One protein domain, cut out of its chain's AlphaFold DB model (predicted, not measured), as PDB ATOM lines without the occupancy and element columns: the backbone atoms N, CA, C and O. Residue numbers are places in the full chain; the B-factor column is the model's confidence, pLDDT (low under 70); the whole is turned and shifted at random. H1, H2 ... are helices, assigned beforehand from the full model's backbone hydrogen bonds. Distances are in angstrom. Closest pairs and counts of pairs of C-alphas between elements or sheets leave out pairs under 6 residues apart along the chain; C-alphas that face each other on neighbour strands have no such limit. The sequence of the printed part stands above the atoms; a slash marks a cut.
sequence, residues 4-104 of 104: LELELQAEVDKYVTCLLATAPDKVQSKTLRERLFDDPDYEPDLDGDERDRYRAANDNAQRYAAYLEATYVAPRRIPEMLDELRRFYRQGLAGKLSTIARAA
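This is residues 4 to 104 of the 104 residues of an uncharacterized protein of Kofleriaceae bacterium (UniProt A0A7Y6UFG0). A long helix, H3, runs through the middle of the domain, and the four other helices pack round it: H2 runs back alongside it, H1 crosses it on a slant, H4 folds back from its last residues, and H5 crosses it on the side away from H2. H1, H2, H3 and H4 make an up-and-down bundle, in which each helix runs against the one before it in the chain; H4 touches H3 with residues 78 to 81 alone. The printed part has 101 residues, with five named helices, H1 to H5 in that order, and no named strand: the class is all helix. It is compact, with a radius of gyration of the C-alphas of 13.4 A, and its C-alphas span 41 by 27 by 21 A, only just elongated.

H1, residues 4 to 21, touches H2, residues 26 to 37, with residues 15 to 19 alone; the closest C-alphas are those of Leu 19 and Ser 29, 6.2 A apart. The two form a hairpin at 37 degrees, only just a steep tilt. H2 also forms a hairpin with H3, residues 48 to 73, at a shallow tilt of 3 degrees, and their closest C-alphas, of Phe 37 and Gln 62, are 5.8 A apart. H3 is the hub, touching the four other helices. H1 touches residues 53 to 65 of H3, the same way at a steep tilt of 40 degrees, with the C-alphas of Leu 8 and Ala 57 closest at 4.4 A. H3 forms a hairpin with H4, residues 78 to 89, at a shallow tilt of 31 degrees; Tyr 72 and Met 81 have the closest C-alphas, 5.6 A apart. H5, residues 93 to 103, touches residues 60 to 67 of H3 at a steep tilt of 46 degrees, closest at the C-alphas of Tyr 64 and Ile 100, 5.6 A. H4 and H5 form a hairpin at a steep tilt of 40 degrees, with the C-alphas of Phe 88 and Lys 96 closest at 6.1 A. H2 is apart from H4 and H5. In H1, H2, H3, H4 and H5 every O i to N i+4 pair is within hydrogen-bond range.

H1 begins at C-alpha 4, (237.092, 361.525, 266.388), and is 25.6 A long; H2 is 16.2 A. H3 runs 35.1 A from C-alpha 48 at (234.366, 364.809, 279.460). H4 is 16.5 A long, and H5, 15.4 A, ends at (253.896, 367.014, 259.132).

The C-alphas farthest apart, of Asp 45 and Pro 75, are 41.7 A apart. The printed part has no cut and no long link. The mean pLDDT of the printed part is 95.9, and residue 104 alone is under 70.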
ATOM      1  N   LEU A   4     235.908 360.659 266.485       97.94
ATOM      2  CA  LEU A   4     237.092 361.525 266.388       97.94
ATOM      3  C   LEU A   4     237.543 361.747 264.935       97.94
ATOM      4  O   LEU A   4     238.004 362.825 264.577       97.94
ATOM      5  N   GLU A   5     237.414 360.726 264.088       98.44
ATOM      6  CA  GLU A   5     237.737 360.851 262.668       98.44
ATOM      7  C   GLU A   5     236.817 361.824 261.933       98.44
ATOM      8  O   GLU A   5     237.303 362.586 261.101       98.44
ATOM      9  N   LEU A   6     235.520 361.790 262.243       98.38
ATOM     10  CA  LEU A   6     234.534 362.717 261.696       98.38
ATOM     11  C   LEU A   6     234.807 364.149 262.157       98.38
ATOM     12  O   LEU A   6     234.864 365.043 261.319       98.38
ATOM     13  N   GLU A   7     235.053 364.349 263.451       98.31
ATOM     14  CA  GLU A   7     235.324 365.683 264.002       98.31
ATOM     15  C   GLU A   7     236.615 366.280 263.428       98.31
ATOM     16  O   GLU A   7     236.645 367.436 263.011       98.31
ATOM     17  N   LEU A   8     237.679 365.477 263.300       98.56
ATOM     18  CA  LEU A   8     238.913 365.917 262.646       98.56
ATOM     19  C   LEU A   8     238.665 366.332 261.188       98.56
ATOM     20  O   LEU A   8     239.204 367.340 260.735       98.56
ATOM     21  N   GLN A   9     237.875 365.560 260.436       98.38
ATOM     22  CA  GLN A   9     237.523 365.920 259.060       98.38
ATOM     23  C   GLN A   9     236.727 367.224 259.011       98.38
ATOM     24  O   GLN A   9     237.061 368.084 258.201       98.38
ATOM     25  N   ALA A  10     235.747 367.396 259.901       98.31
ATOM     26  CA  ALA A  10     234.924 368.598 259.973       98.31
ATOM     27  C   ALA A  10     235.758 369.856 260.267       98.31
ATOM     28  O   ALA A  10     235.560 370.894 259.632       98.31
ATOM     29  N   GLU A  11     236.735 369.768 261.171       98.44
ATOM     30  CA  GLU A  11     237.632 370.888 261.470       98.44
ATOM     31  C   GLU A  11     238.548 371.244 260.286       98.44
ATOM     32  O   GLU A  11     238.733 372.421 259.957       98.44
ATOM     33  N   VAL A  12     239.078 370.240 259.581       98.44
ATOM     34  CA  VAL A  12     239.873 370.474 258.364       98.44
ATOM     35  C   VAL A  12     239.003 371.064 257.247       98.44
ATOM     36  O   VAL A  12     239.427 372.020 256.591       98.44
ATOM     37  N   ASP A  13     237.778 370.566 257.062       98.44
ATOM     38  CA  ASP A  13     236.809 371.085 256.091       98.44
ATOM     39  C   ASP A  13     236.475 372.554 256.359       98.44
ATOM     40  O   ASP A  13     236.444 373.357 255.421       98.44
ATOM     41  N   LYS A  14     236.276 372.924 257.630       97.69
ATOM     42  CA  LYS A  14     236.009 374.301 258.066       97.69
ATOM     43  C   LYS A  14     237.137 375.237 257.632       97.69
ATOM     44  O   LYS A  14     236.887 376.240 256.963       97.69
ATOM     45  N   TYR A  15     238.384 374.869 257.925       98.00
ATOM     46  CA  TYR A  15     239.555 375.643 257.516       98.00
ATOM     47  C   TYR A  15     239.683 375.753 255.989       98.00
ATOM     48  O   TYR A  15     239.805 376.860 255.457       98.00
ATOM     49  N   VAL A  16     239.624 374.626 255.269       97.88
ATOM     50  CA  VAL A  16     239.800 374.595 253.807       97.88
ATOM     51  C   VAL A  16     238.695 375.380 253.103       97.88
ATOM     52  O   VAL A  16     238.980 376.146 252.183       97.88
ATOM     53  N   THR A  17     237.447 375.248 253.551       97.88
ATOM     54  CA  THR A  17     236.309 375.974 252.975       97.88
ATOM     55  C   THR A  17     236.475 377.481 253.158       97.88
ATOM     56  O   THR A  17     236.355 378.221 252.183       97.88
ATOM     57  N   CYS A  18     236.825 377.954 254.361       96.69
ATOM     58  CA  CYS A  18     237.076 379.380 254.596       96.69
ATOM     59  C   CYS A  18     238.260 379.910 253.774       96.69
ATOM     60  O   CYS A  18     238.193 381.014 253.228       96.69
ATOM     61  N   LEU A  19     239.333 379.124 253.657       96.62
ATOM     62  CA  LEU A  19     240.509 379.490 252.873       96.62
ATOM     63  C   LEU A  19     240.168 379.660 251.385       96.62
ATOM     64  O   LEU A  19     240.563 380.644 250.764       96.62
ATOM     65  N   LEU A  20     239.424 378.709 250.812       95.75
ATOM     66  CA  LEU A  20     239.057 378.722 249.394       95.75
ATOM     67  C   LEU A  20     237.966 379.750 249.067       95.75
ATOM     68  O   LEU A  20     237.956 380.276 247.958       95.75
ATOM     69  N   ALA A  21     237.070 380.048 250.011       95.56
ATOM     70  CA  ALA A  21     236.026 381.063 249.846       95.56
ATOM     71  C   ALA A  21     236.553 382.506 249.941       95.56
ATOM     72  O   ALA A  21     235.857 383.440 249.545       95.56
ATOM     73  N   THR A  22     237.756 382.694 250.484       88.12
ATOM     74  CA  THR A  22     238.412 384.001 250.594       88.12
ATOM     75  C   THR A  22     239.526 384.122 249.552       88.12
ATOM     76  O   THR A  22     239.253 384.226 248.357       88.12
ATOM     77  N   ALA A  23     240.783 384.093 249.985       86.88
ATOM     78  CA  ALA A  23     241.954 384.031 249.131       86.88
ATOM     79  C   ALA A  23     242.954 383.050 249.757       86.88
ATOM     80  O   ALA A  23     243.293 383.187 250.935       86.88
ATOM     81  N   PRO A  24     243.463 382.069 248.993       87.12
ATOM     82  CA  PRO A  24     244.412 381.102 249.514       87.12
ATOM     83  C   PRO A  24     245.834 381.686 249.508       87.12
ATOM     84  O   PRO A  24     246.694 381.276 248.726       87.12
ATOM     85  N   ASP A  25     246.070 382.681 250.362       92.44
ATOM     86  CA  ASP A  25     247.388 383.251 250.643       92.44
ATOM     87  C   ASP A  25     247.829 382.980 252.089       92.44
ATOM     88  O   ASP A  25     247.030 382.634 252.959       92.44
ATOM     89  N   LYS A  26     249.132 383.125 252.343       93.12
ATOM     90  CA  LYS A  26     249.748 382.792 253.633       93.12
ATOM     91  C   LYS A  26     249.203 383.626 254.799       93.12
ATOM     92  O   LYS A  26     249.017 383.087 255.884       93.12
ATOM     93  N   VAL A  27     248.989 384.928 254.609       95.44
ATOM     94  CA  VAL A  27     248.558 385.823 255.696       95.44
ATOM     95  C   VAL A  27     247.117 385.509 256.073       95.44
ATOM     96  O   VAL A  27     246.811 385.345 257.258       95.44
ATOM     97  N   GLN A  28     246.253 385.354 255.070       95.06
ATOM     98  CA  GLN A  28     244.861 384.981 255.285       95.06
ATOM     99  C   GLN A  28     244.739 383.586 255.911       95.06
ATOM    100  O   GLN A  28     243.988 383.406 256.868       95.06
ATOM    101  N   SER A  29     245.517 382.616 255.427       96.56
ATOM    102  CA  SER A  29     245.588 381.259 255.978       96.56
ATOM    103  C   SER A  29     245.994 381.246 257.454       96.56
ATOM    104  O   SER A  29     245.271 380.674 258.272       96.56
ATOM    105  N   LYS A  30     247.073 381.953 257.814       96.25
ATOM    106  CA  LYS A  30     247.520 382.072 259.206       96.25
ATOM    107  C   LYS A  30     246.437 382.687 260.093       96.25
ATOM    108  O   LYS A  30     246.110 382.121 261.130       96.25
ATOM    109  N   THR A  31     245.844 383.793 259.643       95.94
ATOM    110  CA  THR A  31     244.770 384.490 260.371       95.94
ATOM    111  C   THR A  31     243.559 383.582 260.595       95.94
ATOM    112  O   THR A  31     242.949 383.606 261.661       95.94
ATOM    113  N   LEU A  32     243.194 382.764 259.602       95.88
ATOM    114  CA  LEU A  32     242.105 381.799 259.745       95.88
ATOM    115  C   LEU A  32     242.443 380.711 260.760       95.88
ATOM    116  O   LEU A  32     241.587 380.390 261.574       95.88
ATOM    117  N   ARG A  33     243.664 380.162 260.752       95.75
ATOM    118  CA  ARG A  33     244.050 379.140 261.737       95.75
ATOM    119  C   ARG A  33     244.004 379.672 263.163       95.75
ATOM    120  O   ARG A  33     243.436 378.998 264.009       95.75
ATOM    121  N   GLU A  34     244.556 380.861 263.402       95.12
ATOM    122  CA  GLU A  34     244.537 381.483 264.733       95.12
ATOM    123  C   GLU A  34     243.087 381.662 265.213       95.12
ATOM    124  O   GLU A  34     242.731 381.262 266.316       95.12
ATOM    125  N   ARG A  35     242.201 382.159 264.340       94.56
ATOM    126  CA  ARG A  35     240.782 382.356 264.676       94.56
ATOM    127  C   ARG A  35     239.983 381.071 264.865       94.56
ATOM    128  O   ARG A  35     238.998 381.097 265.592       94.56
ATOM    129  N   LEU A  36     240.315 380.008 264.138       95.25
ATOM    130  CA  LEU A  36     239.553 378.761 264.170       95.25
ATOM    131  C   LEU A  36     240.001 377.829 265.292       95.25
ATOM    132  O   LEU A  36     239.174 377.062 265.769       95.25
ATOM    133  N   PHE A  37     241.281 377.872 265.676       96.62
ATOM    134  CA  PHE A  37     241.878 376.800 266.468       96.62
ATOM    135  C   PHE A  37     242.562 377.230 267.769       96.62
ATOM    136  O   PHE A  37     242.746 376.360 268.619       96.62
ATOM    137  N   ASP A  38     242.971 378.494 267.943       94.12
ATOM    138  CA  ASP A  38     243.800 378.872 269.104       94.12
ATOM    139  C   ASP A  38     242.999 378.972 270.413       94.12
ATOM    140  O   ASP A  38     243.536 378.648 271.472       94.12
ATOM    141  N   ASP A  39     241.734 379.394 270.351       89.75
ATOM    142  CA  ASP A  39     240.856 379.520 271.525       89.75
ATOM    143  C   ASP A  39     239.400 379.152 271.170       89.75
ATOM    144  O   ASP A  39     238.553 380.032 270.990       89.75
ATOM    145  N   PRO A  40     239.107 377.858 270.936       90.31
ATOM    146  CA  PRO A  40     237.764 377.412 270.591       90.31
ATOM    147  C   PRO A  40     236.853 377.381 271.826       90.31
ATOM    148  O   PRO A  40     237.141 376.712 272.821       90.31
ATOM    149  N   ASP A  41     235.694 378.027 271.717       91.44
ATOM    150  CA  ASP A  41     234.617 377.891 272.694       91.44
ATOM    151  C   ASP A  41     233.851 376.580 272.462       91.44
ATOM    152  O   ASP A  41     233.224 376.371 271.421       91.44
ATOM    153  N   TYR A  42     233.892 375.692 273.456       91.38
ATOM    154  CA  TYR A  42     233.134 374.441 273.461       91.38
ATOM    155  C   TYR A  42     231.801 374.610 274.188       91.38
ATOM    156  O   TYR A  42     231.739 375.294 275.211       91.38
ATOM    157  N   GLU A  43     230.764 373.916 273.715       92.81
ATOM    158  CA  GLU A  43     229.450 373.924 274.364       92.81
ATOM    159  C   GLU A  43     229.578 373.501 275.850       92.81
ATOM    160  O   GLU A  43     230.257 372.508 276.156       92.81
ATOM    161  N   PRO A  44     228.989 374.252 276.804       90.75
ATOM    162  CA  PRO A  44     229.092 373.978 278.237       90.75
ATOM    163  C   PRO A  44     228.611 372.584 278.645       90.75
ATOM    164  O   PRO A  44     229.188 372.008 279.567       90.75
ATOM    165  N   ASP A  45     227.615 372.040 277.948       94.50
ATOM    166  CA  ASP A  45     226.927 370.803 278.332       94.50
ATOM    167  C   ASP A  45     227.614 369.518 277.831       94.50
ATOM    168  O   ASP A  45     227.112 368.421 278.077       94.50
ATOM    169  N   LEU A  46     228.764 369.630 277.153       93.75
ATOM    170  CA  LEU A  46     229.548 368.470 276.719       93.75
ATOM    171  C   LEU A  46     230.081 367.682 277.912       93.75
ATOM    172  O   LEU A  46     230.670 368.257 278.838       93.75
ATOM    173  N   ASP A  47     229.969 366.358 277.833       95.56
ATOM    174  CA  ASP A  47     230.645 365.489 278.788       95.56
ATOM    175  C   ASP A  47     232.179 365.505 278.589       95.56
ATOM    176  O   ASP A  47     232.725 366.135 277.674       95.56
ATOM    177  N   GLY A  48     232.902 364.846 279.499       93.56
ATOM    178  CA  GLY A  48     234.366 364.809 279.460       93.56
ATOM    179  C   GLY A  48     234.922 364.154 278.192       93.56
ATOM    180  O   GLY A  48     235.851 364.691 277.590       93.56
ATOM    181  N   ASP A  49     234.324 363.047 277.750       95.06
ATOM    182  CA  ASP A  49     234.789 362.290 276.585       95.06
ATOM    183  C   ASP A  49     234.520 363.061 275.286       95.06
ATOM    184  O   ASP A  49     235.336 363.060 274.359       95.06
ATOM    185  N   GLU A  50     233.379 363.746 275.200       96.31
ATOM    186  CA  GLU A  50     233.047 364.618 274.080       96.31
ATOM    187  C   GLU A  50     233.991 365.813 274.009       96.31
ATOM    188  O   GLU A  50     234.536 366.106 272.941       96.31
ATOM    189  N   ARG A  51     234.241 366.472 275.143       96.19
ATOM    190  CA  ARG A  51     235.162 367.609 275.220       96.19
ATOM    191  C   ARG A  51     236.582 367.214 274.818       96.19
ATOM    192  O   ARG A  51     237.205 367.918 274.019       96.19
ATOM    193  N   ASP A  52     237.076 366.084 275.313       96.44
ATOM    194  CA  ASP A  52     238.398 365.570 274.956       96.44
ATOM    195  C   ASP A  52     238.474 365.206 273.470       96.44
ATOM    196  O   ASP A  52     239.473 365.493 272.803       96.44
ATOM    197  N   ARG A  53     237.398 364.642 272.910       97.38
ATOM    198  CA  ARG A  53     237.300 364.347 271.478       97.38
ATOM    199  C   ARG A  53     237.353 365.615 270.623       97.38
ATOM    200  O   ARG A  53     238.124 365.644 269.663       97.38
ATOM    201  N   TYR A  54     236.582 366.650 270.959       97.56
ATOM    202  CA  TYR A  54     236.595 367.923 270.227       97.56
ATOM    203  C   TYR A  54     237.949 368.627 270.327       97.56
ATOM    204  O   TYR A  54     238.461 369.116 269.319       97.56
ATOM    205  N   ARG A  55     238.578 368.615 271.507       97.06
ATOM    206  CA  ARG A  55     239.937 369.138 271.690       97.06
ATOM    207  C   ARG A  55     240.950 368.387 270.838       97.06
ATOM    208  O   ARG A  55     241.717 369.004 270.105       97.06
ATOM    209  N   ALA A  56     240.915 367.058 270.867       97.75
ATOM    210  CA  ALA A  56     241.806 366.243 270.055       97.75
ATOM    211  C   ALA A  56     241.615 366.502 268.552       97.75
ATOM    212  O   ALA A  56     242.603 366.554 267.817       97.75
ATOM    213  N   ALA A  57     240.378 366.676 268.078       98.25
ATOM    214  CA  ALA A  57     240.100 367.037 266.690       98.25
ATOM    215  C   ALA A  57     240.672 368.419 266.332       98.25
ATOM    216  O   ALA A  57     241.406 368.529 265.349       98.25
ATOM    217  N   ASN A  58     240.403 369.432 267.165       98.06
ATOM    218  CA  ASN A  58     240.886 370.803 267.000       98.06
ATOM    219  C   ASN A  58     242.420 370.867 266.915       98.06
ATOM    220  O   ASN A  58     242.964 371.372 265.934       98.06
ATOM    221  N   ASP A  59     243.125 370.274 267.882       97.31
ATOM    222  CA  ASP A  59     244.592 370.308 267.951       97.31
ATOM    223  C   ASP A  59     245.241 369.639 266.730       97.31
ATOM    224  O   ASP A  59     246.244 370.108 266.180       97.31
ATOM    225  N   ASN A  60     244.671 368.517 266.280       98.38
ATOM    226  CA  ASN A  60     245.162 367.814 265.096       98.38
ATOM    227  C   ASN A  60     244.862 368.595 263.808       98.38
ATOM    228  O   ASN A  60     245.729 368.674 262.934       98.38
ATOM    229  N   ALA A  61     243.682 369.212 263.697       98.31
ATOM    230  CA  ALA A  61     243.329 370.057 262.562       98.31
ATOM    231  C   ALA A  61     244.213 371.309 262.484       98.31
ATOM    232  O   ALA A  61     244.690 371.637 261.399       98.31
ATOM    233  N   GLN A  62     244.524 371.947 263.617       98.00
ATOM    234  CA  GLN A  62     245.432 373.094 263.690       98.00
ATOM    235  C   GLN A  62     246.822 372.753 263.140       98.00
ATOM    236  O   GLN A  62     247.356 373.479 262.294       98.00
ATOM    237  N   ARG A  63     247.395 371.622 263.581       98.00
ATOM    238  CA  ARG A  63     248.697 371.125 263.098       98.00
ATOM    239  C   ARG A  63     248.658 370.827 261.606       98.00
ATOM    240  O   ARG A  63     249.543 371.254 260.865       98.00
ATOM    241  N   TYR A  64     247.614 370.139 261.149       98.56
ATOM    242  CA  TYR A  64     247.475 369.807 259.736       98.56
ATOM    243  C   TYR A  64     247.296 371.055 258.865       98.56
ATOM    244  O   TYR A  64     247.940 371.185 257.827       98.56
ATOM    245  N   ALA A  65     246.489 372.018 259.306       98.12
ATOM    246  CA  ALA A  65     246.292 373.283 258.613       98.12
ATOM    247  C   ALA A  65     247.599 374.083 258.507       98.12
ATOM    248  O   ALA A  65     247.870 374.656 257.452       98.12
ATOM    249  N   ALA A  66     248.432 374.091 259.554       97.75
ATOM    250  CA  ALA A  66     249.747 374.736 259.525       97.75
ATOM    251  C   ALA A  66     250.693 374.068 258.509       97.75
ATOM    252  O   ALA A  66     251.391 374.755 257.760       97.75
ATOM    253  N   TYR A  67     250.664 372.737 258.417       98.25
ATOM    254  CA  TYR A  67     251.380 372.001 257.374       98.25
ATOM    255  C   TYR A  67     250.884 372.350 255.966       98.25
ATOM    256  O   TYR A  67     251.701 372.616 255.078       98.25
ATOM    257  N   LEU A  68     249.563 372.382 255.754       98.12
ATOM    258  CA  LEU A  68     248.982 372.749 254.463       98.12
ATOM    259  C   LEU A  68     249.373 374.180 254.068       98.12
ATOM    260  O   LEU A  68     249.736 374.426 252.913       98.12
ATOM    261  N   GLU A  69     249.346 375.107 255.033       98.00
ATOM    262  CA  GLU A  69     249.788 376.493 254.865       98.00
ATOM    263  C   GLU A  69     251.232 376.546 254.357       98.00
ATOM    264  O   GLU A  69     251.496 377.117 253.296       98.00
ATOM    265  N   ALA A  70     252.161 375.933 255.092       97.50
ATOM    266  CA  ALA A  70     253.586 375.996 254.788       97.50
ATOM    267  C   ALA A  70     253.940 375.295 253.466       97.50
ATOM    268  O   ALA A  70     254.750 375.805 252.690       97.50
ATOM    269  N   THR A  71     253.321 374.144 253.201       97.81
ATOM    270  CA  THR A  71     253.698 373.253 252.091       97.81
ATOM    271  C   THR A  71     253.036 373.636 250.772       97.81
ATOM    272  O   THR A  71     253.638 373.455 249.709       97.81
ATOM    273  N   TYR A  72     251.811 374.172 250.820       98.00
ATOM    274  CA  TYR A  72     251.014 374.406 249.616       98.00
ATOM    275  C   TYR A  72     250.474 375.827 249.492       98.00
ATOM    276  O   TYR A  72     250.591 376.412 248.417       98.00
ATOM    277  N   VAL A  73     249.920 376.420 250.554       97.75
ATOM    278  CA  VAL A  73     249.301 377.755 250.449       97.75
ATOM    279  C   VAL A  73     250.355 378.839 250.234       97.75
ATOM    280  O   VAL A  73     250.274 379.601 249.271       97.75
ATOM    281  N   ALA A  74     251.386 378.880 251.079       96.69
ATOM    282  CA  ALA A  74     252.477 379.843 250.979       96.69
ATOM    283  C   ALA A  74     253.198 379.815 249.612       96.69
ATOM    284  O   ALA A  74     253.388 380.888 249.036       96.69
ATOM    285  N   PRO A  75     253.546 378.646 249.033       97.25
ATOM    286  CA  PRO A  75     254.114 378.571 247.684       97.25
ATOM    287  C   PRO A  75     253.075 378.624 246.546       97.25
ATOM    288  O   PRO A  75     253.453 378.457 245.389       97.25
ATOM    289  N   ARG A  76     251.785 378.865 246.836       96.75
ATOM    290  CA  ARG A  76     250.677 378.972 245.858       96.75
ATOM    291  C   ARG A  76     250.395 377.698 245.041       96.75
ATOM    292  O   ARG A  76     249.987 377.767 243.885       96.75
ATOM    293  N   ARG A  77     250.556 376.530 245.662       97.69
ATOM    294  CA  ARG A  77     250.370 375.181 245.093       97.69
ATOM    295  C   ARG A  77     249.009 374.577 245.456       97.69
ATOM    296  O   ARG A  77     248.909 373.488 246.022       97.69
ATOM    297  N   ILE A  78     247.944 375.332 245.197       97.19
ATOM    298  CA  ILE A  78     246.576 374.967 245.605       97.19
ATOM    299  C   ILE A  78     246.067 373.681 244.933       97.19
ATOM    300  O   ILE A  78     245.463 372.872 245.637       97.19
ATOM    301  N   PRO A  79     246.316 373.413 243.636       97.94
ATOM    302  CA  PRO A  79     245.933 372.134 243.037       97.94
ATOM    303  C   PRO A  79     246.540 370.927 243.768       97.94
ATOM    304  O   PRO A  79     245.821 369.975 244.072       97.94
ATOM    305  N   GLU A  80     247.823 370.990 244.134       98.62
ATOM    306  CA  GLU A  80     248.488 369.911 244.873       98.62
ATOM    307  C   GLU A  80     247.986 369.781 246.314       98.62
ATOM    308  O   GLU A  80     247.900 368.666 246.825       98.62
ATOM    309  N   MET A  81     247.586 370.891 246.947       98.38
ATOM    310  CA  MET A  81     246.893 370.859 248.240       98.38
ATOM    311  C   MET A  81     245.600 370.038 248.158       98.38
ATOM    312  O   MET A  81     245.315 369.235 249.042       98.38
ATOM    313  N   LEU A  82     244.813 370.218 247.090       98.38
ATOM    314  CA  LEU A  82     243.565 369.474 246.893       98.38
ATOM    315  C   LEU A  82     243.828 367.984 246.644       98.38
ATOM    316  O   LEU A  82     243.054 367.139 247.099       98.38
ATOM    317  N   ASP A  83     244.914 367.639 245.956       98.56
ATOM    318  CA  ASP A  83     245.320 366.242 245.783       98.56
ATOM    319  C   ASP A  83     245.766 365.594 247.094       98.56
ATOM    320  O   ASP A  83     245.407 364.441 247.355       98.56
ATOM    321  N   GLU A  84     246.492 366.332 247.934       98.31
ATOM    322  CA  GLU A  84     246.854 365.896 249.282       98.31
ATOM    323  C   GLU A  84     245.607 365.669 250.144       98.31
ATOM    324  O   GLU A  84     245.428 364.591 250.709       98.31
ATOM    325  N   LEU A  85     244.672 366.624 250.153       98.44
ATOM    326  CA  LEU A  85     243.396 366.499 250.857       98.44
ATOM    327  C   LEU A  85     242.620 365.252 250.409       98.44
ATOM    328  O   LEU A  85     242.198 364.452 251.243       98.44
ATOM    329  N   ARG A  86     242.505 364.997 249.098       98.56
ATOM    330  CA  ARG A  86     241.865 363.770 248.578       98.56
ATOM    331  C   ARG A  86     242.525 362.491 249.099       98.56
ATOM    332  O   ARG A  86     241.828 361.497 249.305       98.56
ATOM    333  N   ARG A  87     243.853 362.472 249.262       98.19
ATOM    334  CA  ARG A  87     244.575 361.327 249.845       98.19
ATOM    335  C   ARG A  87     244.273 361.205 251.335       98.19
ATOM    336  O   ARG A  87     243.921 360.112 251.768       98.19
ATOM    337  N   PHE A  88     244.334 362.312 252.067       98.50
ATOM    338  CA  PHE A  88     244.054 362.387 253.498       98.50
ATOM    339  C   PHE A  88     242.636 361.906 253.850       98.50
ATOM    340  O   PHE A  88     242.471 361.054 254.721       98.50
ATOM    341  N   TYR A  89     241.601 362.349 253.126       97.81
ATOM    342  CA  TYR A  89     240.214 361.941 253.401       97.81
ATOM    343  C   TYR A  89     239.940 360.453 253.152       97.81
ATOM    344  O   TYR A  89     239.044 359.897 253.784       97.81
ATOM    345  N   ARG A  90     240.710 359.790 252.276       97.69
ATOM    346  CA  ARG A  90     240.589 358.340 252.026       97.69
ATOM    347  C   ARG A  90     241.246 357.473 253.100       97.69
ATOM    348  O   ARG A  90     241.026 356.264 253.113       97.69
ATOM    349  N   GLN A  91     242.076 358.051 253.964       98.06
ATOM    350  CA  GLN A  91     242.684 357.323 255.076       98.06
ATOM    351  C   GLN A  91     241.659 357.102 256.193       98.06
ATOM    352  O   GLN A  91     240.776 357.930 256.387       98.06
ATOM    353  N   GLY A  92     241.817 356.033 256.978       97.94
ATOM    354  CA  GLY A  92     241.173 355.925 258.294       97.94
ATOM    355  C   GLY A  92     241.865 356.809 259.341       97.94
ATOM    356  O   GLY A  92     242.954 357.329 259.082       97.94
ATOM    357  N   LEU A  93     241.295 356.924 260.548       98.12
ATOM    358  CA  LEU A  93     241.841 357.753 261.639       98.12
ATOM    359  C   LEU A  93     243.354 357.575 261.865       98.12
ATOM    360  O   LEU A  93     244.090 358.556 261.879       98.12
ATOM    361  N   ALA A  94     243.836 356.335 261.996       98.12
ATOM    362  CA  ALA A  94     245.256 356.068 262.248       98.12
ATOM    363  C   ALA A  94     246.172 356.598 261.129       98.12
ATOM    364  O   ALA A  94     247.256 357.113 261.399       98.12
ATOM    365  N   GLY A  95     245.723 356.512 259.872       98.44
ATOM    366  CA  GLY A  95     246.450 357.064 258.730       98.44
ATOM    367  C   GLY A  95     246.493 358.590 258.771       98.44
ATOM    368  O   GLY A  95     247.564 359.164 258.597       98.44
ATOM    369  N   LYS A  96     245.364 359.232 259.095       98.44
ATOM    370  CA  LYS A  96     245.289 360.688 259.262       98.44
ATOM    371  C   LYS A  96     246.246 361.176 260.351       98.44
ATOM    372  O   LYS A  96     247.056 362.058 260.093       98.44
ATOM    373  N   LEU A  97     246.215 360.555 261.532       98.31
ATOM    374  CA  LEU A  97     247.102 360.912 262.646       98.31
ATOM    375  C   LEU A  97     248.582 360.696 262.303       98.31
ATOM    376  O   LEU A  97     249.414 361.523 262.659       98.31
ATOM    377  N   SER A  98     248.917 359.632 261.568       98.06
ATOM    378  CA  SER A  98     250.284 359.396 261.082       98.06
ATOM    379  C   SER A  98     250.746 360.477 260.097       98.06
ATOM    380  O   SER A  98     251.861 360.984 260.217       98.06
ATOM    381  N   THR A  99     249.880 360.884 259.162       98.00
ATOM    382  CA  THR A  99     250.151 362.001 258.243       98.00
ATOM    383  C   THR A  99     250.422 363.291 259.020       98.00
ATOM    384  O   THR A  99     251.430 363.947 258.771       98.00
ATOM    385  N   ILE A 100     249.583 363.614 260.010       98.00
ATOM    386  CA  ILE A 100     249.721 364.819 260.847       98.00
ATOM    387  C   ILE A 100     251.005 364.777 261.679       98.00
ATOM    388  O   ILE A 100     251.736 365.759 261.727       98.00
ATOM    389  N   ALA A 101     251.321 363.636 262.292       96.31
ATOM    390  CA  ALA A 101     252.524 363.480 263.106       96.31
ATOM    391  C   ALA A 101     253.822 363.643 262.299       96.31
ATOM    392  O   ALA A 101     254.824 364.092 262.839       96.31
ATOM    393  N   ARG A 102     253.817 363.286 261.008       92.06
ATOM    394  CA  ARG A 102     254.962 363.479 260.100       92.06
ATOM    395  C   ARG A 102     255.090 364.901 259.557       92.06
ATOM    396  O   ARG A 102     256.111 365.223 258.957       92.06
ATOM    397  N   ALA A 103     254.021 365.674 259.672       79.44
ATOM    398  CA  ALA A 103     253.896 367.014 259.132       79.44
ATOM    399  C   ALA A 103     254.247 368.111 260.157       79.44
ATOM    400  O   ALA A 103     254.424 369.263 259.756       79.44
ATOM    401  N   ALA A 104     254.321 367.746 261.443       58.25
ATOM    402  CA  ALA A 104     254.689 368.600 262.572       58.25
ATOM    403  C   ALA A 104     256.205 368.635 262.823       58.25
ATOM    404  O   ALA A 104     256.880 367.613 262.560       58.25
TER     405      ALA A 104